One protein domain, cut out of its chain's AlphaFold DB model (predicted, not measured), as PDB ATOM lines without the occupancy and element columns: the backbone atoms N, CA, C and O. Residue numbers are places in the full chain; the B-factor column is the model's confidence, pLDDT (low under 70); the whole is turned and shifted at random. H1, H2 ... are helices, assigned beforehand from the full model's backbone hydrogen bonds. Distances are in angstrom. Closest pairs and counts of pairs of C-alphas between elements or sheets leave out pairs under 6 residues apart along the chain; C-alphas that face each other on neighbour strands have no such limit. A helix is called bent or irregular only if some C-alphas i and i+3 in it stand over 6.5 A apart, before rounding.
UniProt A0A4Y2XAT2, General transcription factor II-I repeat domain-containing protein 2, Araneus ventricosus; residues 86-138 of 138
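Overview. This is residues 86 to 138 of the 138 residues of the protein "General transcription factor II-I repeat domain-containing protein 2" of Araneus ventricosus (UniProt A0A4Y2XAT2). Four short helices follow one another round a loosely closed ring: H1 and H2 meet near their ends as a corner, the chain then folds back through H3, and H4 comes round to pack on the first half of H1. H1 and H3 are on opposite sides of the ring, and residues 86 to 94 run alongside H1 before it begins. The printed part has 53 residues with four named helices, in the order H1, H2, H3, H4, and no named strand; the class is all helix. The whole is compact, with a radius of gyration of the C-alphas of 10.5 A, and spans 28 by 19 by 15 A.

Arrangement. H1, residues 95 to 106, and H2, residues 108 to 116, touch only at the corner by their link, and only just, with 3 pairs of C-alphas within 8 A. Their closest C-alphas are those of Leu 104 and Leu 110, 6.7 A apart, and their lines stand about perpendicular, at 86 degrees. H3, residues 119 to 125, is close to H2 but not clearly touching; the closest C-alphas, of Phe 114 and Phe 122, are 5.8 A apart. H2 and H3 run opposite ways at a steep tilt of 44 degrees. H4, residues 132 to 136, is close to H3 but not clearly touching, with the closest C-alphas, of Tyr 123 and Ile 135, 6.4 A apart. H4 touches H1 at residues 96 to 101 of H1 alone, and the closest C-alphas are those of Leu 97 and His 133, at 6.2 A. H1 and H3 are apart, and so are H2 and H4. In H2, H3 and H4 every O i to N i+4 pair is within hydrogen-bond range; in H1 6 of 8 are.

Along the chain. H1 begins at C-alpha 95, at (234.265, 267.533, 231.379), and is 17.7 A long. It is irregular: C-alphas 96 and 99 are 7.2 A apart. H2 is 12.5 A long and ends at C-alpha 116, at (220.357, 243.146, 237.640). H3, of 7 residues, is 9.8 A long. H4, of 5 residues, is 6.2 A long and ends at C-alpha 136, at (223.696, 260.671, 224.328).

Size, cuts and confidence. The two C-alphas farthest apart are those of Ser 95 and Asn 116, at 28.8 A. The printed part has no cut and ends at Val 138, the chain's last residue. The links from H1 to H2 and from H2 to H3 are tight, and that from H3 to H4 is short. The mean pLDDT of the printed part is 92.4, and the model's confidence is low, under 70, at residues 137 to 138.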
ATOM      1  N   PHE A  86     230.673 252.358 236.467       94.50
ATOM      2  CA  PHE A  86     230.910 252.388 237.907       94.50
ATOM      3  C   PHE A  86     232.386 252.309 238.332       94.50
ATOM      4  O   PHE A  86     232.674 252.496 239.511       94.50
ATOM      5  N   ASN A  87     233.299 252.011 237.402       91.56
ATOM      6  CA  ASN A  87     234.725 251.794 237.675       91.56
ATOM      7  C   ASN A  87     235.640 252.760 236.899       91.56
ATOM      8  O   ASN A  87     236.863 252.650 236.994       91.56
ATOM      9  N   VAL A  88     235.076 253.668 236.100       92.19
ATOM     10  CA  VAL A  88     235.856 254.653 235.338       92.19
ATOM     11  C   VAL A  88     236.352 255.761 236.265       92.19
ATOM     12  O   VAL A  88     235.612 256.237 237.124       92.19
ATOM     13  N   ASN A  89     237.593 256.208 236.056       94.00
ATOM     14  CA  ASN A  89     238.110 257.408 236.706       94.00
ATOM     15  C   ASN A  89     237.418 258.659 236.137       94.00
ATOM     16  O   ASN A  89     237.749 259.090 235.031       94.00
ATOM     17  N   CYS A  90     236.504 259.257 236.903       92.69
ATOM     18  CA  CYS A  90     235.761 260.450 236.493       92.69
ATOM     19  C   CYS A  90     236.666 261.645 236.161       92.69
ATOM     20  O   CYS A  90     236.304 262.453 235.319       92.69
ATOM     21  N   GLU A  91     237.852 261.763 236.756       92.50
ATOM     22  CA  GLU A  91     238.762 262.884 236.469       92.50
ATOM     23  C   GLU A  91     239.422 262.770 235.087       92.50
ATOM     24  O   GLU A  91     239.844 263.771 234.511       92.50
ATOM     25  N   ALA A  92     239.500 261.554 234.537       91.12
ATOM     26  CA  ALA A  92     240.150 261.273 233.261       91.12
ATOM     27  C   ALA A  92     239.191 261.303 232.057       91.12
ATOM     28  O   ALA A  92     239.632 261.089 230.927       91.12
ATOM     29  N   VAL A  93     237.892 261.545 232.272       91.06
ATOM     30  CA  VAL A  93     236.903 261.651 231.186       91.06
ATOM     31  C   VAL A  93     236.667 263.105 230.771       91.06
ATOM     32  O   VAL A  93     237.084 264.042 231.457       91.06
ATOM     33  N   ARG A  94     235.960 263.305 229.653       91.75
ATOM     34  CA  ARG A  94     235.528 264.632 229.186       91.75
ATOM     35  C   ARG A  94     234.690 265.358 230.244       91.75
ATOM     36  O   ARG A  94     233.875 264.741 230.927       91.75
ATOM     37  N   SER A  95     234.862 266.677 230.338       94.31
ATOM     38  CA  SER A  95     234.265 267.533 231.379       94.31
ATOM     39  C   SER A  95     232.740 267.447 231.479       94.31
ATOM     40  O   SER A  95     232.189 267.581 232.566       94.31
ATOM     41  N   ASP A  96     232.058 267.214 230.358       93.50
ATOM     42  CA  ASP A  96     230.600 267.082 230.268       93.50
ATOM     43  C   ASP A  96     230.056 265.796 230.912       93.50
ATOM     44  O   ASP A  96     228.894 265.756 231.304       93.50
ATOM     45  N   LEU A  97     230.895 264.771 231.085       93.94
ATOM     46  CA  LEU A  97     230.516 263.493 231.693       93.94
ATOM     47  C   LEU A  97     230.927 263.367 233.164       93.94
ATOM     48  O   LEU A  97     230.409 262.500 233.862       93.94
ATOM     49  N   GLN A  98     231.848 264.201 233.656       95.94
ATOM     50  CA  GLN A  98     232.451 264.010 234.983       95.94
ATOM     51  C   GLN A  98     231.412 264.054 236.109       95.94
ATOM     52  O   GLN A  98     231.362 263.142 236.931       95.94
ATOM     53  N   LEU A  99     230.560 265.086 236.130       96.56
ATOM     54  CA  LEU A  99     229.541 265.247 237.173       96.56
ATOM     55  C   LEU A  99     228.469 264.154 237.089       96.56
ATOM     56  O   LEU A  99     228.131 263.555 238.107       96.56
ATOM     57  N   GLU A 100     228.006 263.828 235.879       96.69
ATOM     58  CA  GLU A 100     227.033 262.752 235.661       96.69
ATOM     59  C   GLU A 100     227.565 261.396 236.128       96.69
ATOM     60  O   GLU A 100     226.846 260.634 236.772       96.69
ATOM     61  N   LEU A 101     228.837 261.091 235.852       96.12
ATOM     62  CA  LEU A 101     229.462 259.854 236.313       96.12
ATOM     63  C   LEU A 101     229.646 259.834 237.829       96.12
ATOM     64  O   LEU A 101     229.463 258.779 238.427       96.12
ATOM     65  N   ILE A 102     229.954 260.964 238.472       96.75
ATOM     66  CA  ILE A 102     230.016 261.044 239.940       96.75
ATOM     67  C   ILE A 102     228.635 260.755 240.549       96.75
ATOM     68  O   ILE A 102     228.520 259.935 241.466       96.75
ATOM     69  N   GLU A 103     227.576 261.376 240.030       97.06
ATOM     70  CA  GLU A 103     226.200 261.127 240.478       97.06
ATOM     71  C   GLU A 103     225.781 259.670 240.249       97.06
ATOM     72  O   GLU A 103     225.205 259.029 241.132       97.06
ATOM     73  N   LEU A 104     226.122 259.111 239.088       96.88
ATOM     74  CA  LEU A 104     225.870 257.713 238.760       96.88
ATOM     75  C   LEU A 104     226.597 256.770 239.728       96.88
ATOM     76  O   LEU A 104     225.974 255.878 240.303       96.88
ATOM     77  N   GLN A 105     227.905 256.968 239.920       96.56
ATOM     78  CA  GLN A 105     228.785 256.096 240.704       96.56
ATOM     79  C   GLN A 105     228.442 256.076 242.193       96.56
ATOM     80  O   GLN A 105     228.605 255.047 242.852       96.56
ATOM     81  N   THR A 106     227.950 257.197 242.719       96.44
ATOM     82  CA  THR A 106     227.538 257.327 244.123       96.44
ATOM     83  C   THR A 106     226.116 256.813 244.384       96.44
ATOM     84  O   THR A 106     225.742 256.583 245.536       96.44
ATOM     85  N   ASN A 107     225.325 256.557 243.335       96.94
ATOM     86  CA  ASN A 107     223.963 256.055 243.464       96.94
ATOM     87  C   ASN A 107     223.922 254.519 243.573       96.94
ATOM     88  O   ASN A 107     223.964 253.782 242.583       96.94
ATOM     89  N   ASN A 108     223.758 254.022 244.801       95.88
ATOM     90  CA  ASN A 108     223.674 252.584 245.080       95.88
ATOM     91  C   ASN A 108     222.499 251.883 244.377       95.88
ATOM     92  O   ASN A 108     222.631 250.715 244.013       95.88
ATOM     93  N   HIS A 109     221.370 252.567 244.162       96.44
ATOM     94  CA  HIS A 109     220.238 251.979 243.443       96.44
ATOM     95  C   HIS A 109     220.583 251.754 241.975       96.44
ATOM     96  O   HIS A 109     220.370 250.654 241.476       96.44
ATOM     97  N   LEU A 110     221.194 252.741 241.311       96.62
ATOM     98  CA  LEU A 110     221.646 252.595 239.925       96.62
ATOM     99  C   LEU A 110     222.728 251.518 239.803       96.62
ATOM    100  O   LEU A 110     222.683 250.715 238.873       96.62
ATOM    101  N   LYS A 111     223.641 251.420 240.774       95.69
ATOM    102  CA  LYS A 111     224.637 250.341 240.816       95.69
ATOM    103  C   LYS A 111     223.992 248.957 240.893       95.69
ATOM    104  O   LYS A 111     224.394 248.051 240.169       95.69
ATOM    105  N   GLN A 112     222.977 248.791 241.740       95.62
ATOM    106  CA  GLN A 112     222.217 247.540 241.814       95.62
ATOM    107  C   GLN A 112     221.426 247.284 240.529       95.62
ATOM    108  O   GLN A 112     221.429 246.163 240.030       95.62
ATOM    109  N   SER A 113     220.785 248.302 239.957       95.38
ATOM    110  CA  SER A 113     220.081 248.187 238.678       95.38
ATOM    111  C   SER A 113     221.010 247.690 237.574       95.38
ATOM    112  O   SER A 113     220.663 246.725 236.903       95.38
ATOM    113  N   PHE A 114     222.208 248.263 237.445       93.94
ATOM    114  CA  PHE A 114     223.200 247.867 236.441       93.94
ATOM    115  C   PHE A 114     223.585 246.384 236.512       93.94
ATOM    116  O   PHE A 114     223.797 245.753 235.482       93.94
ATOM    117  N   LEU A 115     223.655 245.814 237.718       92.50
ATOM    118  CA  LEU A 115     223.982 244.397 237.917       92.50
ATOM    119  C   LEU A 115     222.808 243.455 237.617       92.50
ATOM    120  O   LEU A 115     223.028 242.278 237.346       92.50
ATOM    121  N   ASN A 116     221.573 243.957 237.687       93.69
ATOM    122  CA  ASN A 116     220.357 243.146 237.640       93.69
ATOM    123  C   ASN A 116     219.601 243.222 236.301       93.69
ATOM    124  O   ASN A 116     218.611 242.513 236.133       93.69
ATOM    125  N   MET A 117     220.027 244.061 235.352       93.12
ATOM    126  CA  MET A 117     219.405 244.181 234.026       93.12
ATOM    127  C   MET A 117     220.445 244.214 232.906       93.12
ATOM    128  O   MET A 117     221.641 244.356 233.157       93.12
ATOM    129  N   SER A 118     220.008 244.083 231.651       89.25
ATOM    130  CA  SER A 118     220.933 244.241 230.526       89.25
ATOM    131  C   SER A 118     221.433 245.688 230.429       89.25
ATOM    132  O   SER A 118     220.720 246.628 230.781       89.25
ATOM    133  N   LYS A 119     222.639 245.907 229.887       86.75
ATOM    134  CA  LYS A 119     223.194 247.268 229.730       86.75
ATOM    135  C   LYS A 119     222.263 248.184 228.940       86.75
ATOM    136  O   LYS A 119     222.067 249.335 229.310       86.75
ATOM    137  N   LEU A 120     221.662 247.663 227.869       85.94
ATOM    138  CA  LEU A 120     220.738 248.431 227.039       85.94
ATOM    139  C   LEU A 120     219.508 248.891 227.835       85.94
ATOM    140  O   LEU A 120     219.062 250.023 227.668       85.94
ATOM    141  N   GLU A 121     218.953 248.030 228.687       91.25
ATOM    142  CA  GLU A 121     217.837 248.392 229.569       91.25
ATOM    143  C   GLU A 121     218.273 249.395 230.635       91.25
ATOM    144  O   GLU A 121     217.567 250.374 230.868       91.25
ATOM    145  N   PHE A 122     219.463 249.206 231.209       93.62
ATOM    146  CA  PHE A 122     220.033 250.128 232.183       93.62
ATOM    147  C   PHE A 122     220.138 251.547 231.631       93.62
ATOM    148  O   PHE A 122     219.542 252.460 232.202       93.62
ATOM    149  N   TYR A 123     220.807 251.740 230.494       91.62
ATOM    150  CA  TYR A 123     220.963 253.076 229.910       91.62
ATOM    151  C   TYR A 123     219.628 253.696 229.485       91.62
ATOM    152  O   TYR A 123     219.432 254.898 229.645       91.62
ATOM    153  N   LYS A 124     218.663 252.885 229.028       90.56
ATOM    154  CA  LYS A 124     217.293 253.351 228.746       90.56
ATOM    155  C   LYS A 124     216.528 253.784 229.998       90.56
ATOM    156  O   LYS A 124     215.614 254.596 229.880       90.56
ATOM    157  N   SER A 125     216.863 253.232 231.164       93.69
ATOM    158  CA  SER A 125     216.213 253.557 232.439       93.69
ATOM    159  C   SER A 125     216.722 254.857 233.072       93.69
ATOM    160  O   SER A 125     216.075 255.387 233.975       93.69
ATOM    161  N   LEU A 126     217.862 255.382 232.609       95.31
ATOM    162  CA  LEU A 126     218.452 256.599 233.154       95.31
ATOM    163  C   LEU A 126     217.579 257.829 232.857       95.31
ATOM    164  O   LEU A 126     216.994 257.983 231.784       95.31
ATOM    165  N   SER A 127     217.519 258.742 233.826       95.00
ATOM    166  CA  SER A 127     216.828 260.024 233.681       95.00
ATOM    167  C   SER A 127     217.533 260.892 232.640       95.00
ATOM    168  O   SER A 127     218.674 261.293 232.845       95.00
ATOM    169  N   LYS A 128     216.829 261.274 231.567       92.69
ATOM    170  CA  LYS A 128     217.340 262.233 230.564       92.69
ATOM    171  C   LYS A 128     217.635 263.619 231.126       92.69
ATOM    172  O   LYS A 128     218.369 264.374 230.504       92.69
ATOM    173  N   VAL A 129     217.035 263.960 232.264       94.06
ATOM    174  CA  VAL A 129     217.271 265.241 232.936       94.06
ATOM    175  C   VAL A 129     218.562 265.190 233.752       94.06
ATOM    176  O   VAL A 129     219.280 266.178 233.800       94.06
ATOM    177  N   SER A 130     218.859 264.043 234.369       93.12
ATOM    178  CA  SER A 130     220.018 263.872 235.258       93.12
ATOM    179  C   SER A 130     221.267 263.381 234.525       93.12
ATOM    180  O   SER A 130     222.370 263.714 234.925       93.12
ATOM    181  N   PHE A 131     221.095 262.606 233.450       95.62
ATOM    182  CA  PHE A 131     222.185 261.983 232.692       95.62
ATOM    183  C   PHE A 131     222.122 262.277 231.175       95.62
ATOM    184  O   PHE A 131     222.191 261.340 230.368       95.62
ATOM    185  N   PRO A 132     221.887 263.532 230.736       94.38
ATOM    186  CA  PRO A 132     221.733 263.851 229.318       94.38
ATOM    187  C   PRO A 132     222.957 263.471 228.474       94.38
ATOM    188  O   PRO A 132     222.780 262.949 227.369       94.38
ATOM    189  N   HIS A 133     224.177 263.688 228.974       92.12
ATOM    190  CA  HIS A 133     225.392 263.412 228.210       92.12
ATOM    191  C   HIS A 133     225.677 261.911 228.161       92.12
ATOM    192  O   HIS A 133     225.936 261.382 227.081       92.12
ATOM    193  N   LEU A 134     225.532 261.201 229.280       88.94
ATOM    194  CA  LEU A 134     225.739 259.757 229.354       88.94
ATOM    195  C   LEU A 134     224.740 258.981 228.486       88.94
ATOM    196  O   LEU A 134     225.110 257.985 227.877       88.94
ATOM    197  N   ILE A 135     223.489 259.437 228.381       87.75
ATOM    198  CA  ILE A 135     222.497 258.815 227.486       87.75
ATOM    199  C   ILE A 135     222.805 259.126 226.021       87.75
ATOM    200  O   ILE A 135     222.617 258.264 225.174       87.75
ATOM    201  N   SER A 136     223.276 260.336 225.701       83.19
ATOM    202  CA  SER A 136     223.696 260.671 224.328       83.19
ATOM    203  C   SER A 136     224.949 259.912 223.874       83.19
ATOM    204  O   SER A 136     225.227 259.828 222.679       83.19
ATOM    205  N   HIS A 137     225.692 259.376 224.842       69.94
ATOM    206  CA  HIS A 137     226.928 258.625 224.667       69.94
ATOM    207  C   HIS A 137     226.701 257.136 224.333       69.94
ATOM    208  O   HIS A 137     227.628 256.468 223.875       69.94
ATOM    209  N   VAL A 138     225.488 256.616 224.566       62.59
ATOM    210  CA  VAL A 138     225.110 255.192 224.442       62.59
ATOM    211  C   VAL A 138     224.190 254.950 223.250       62.59
ATOM    212  O   VAL A 138     224.439 253.967 222.514       62.59
TER     213      VAL A 138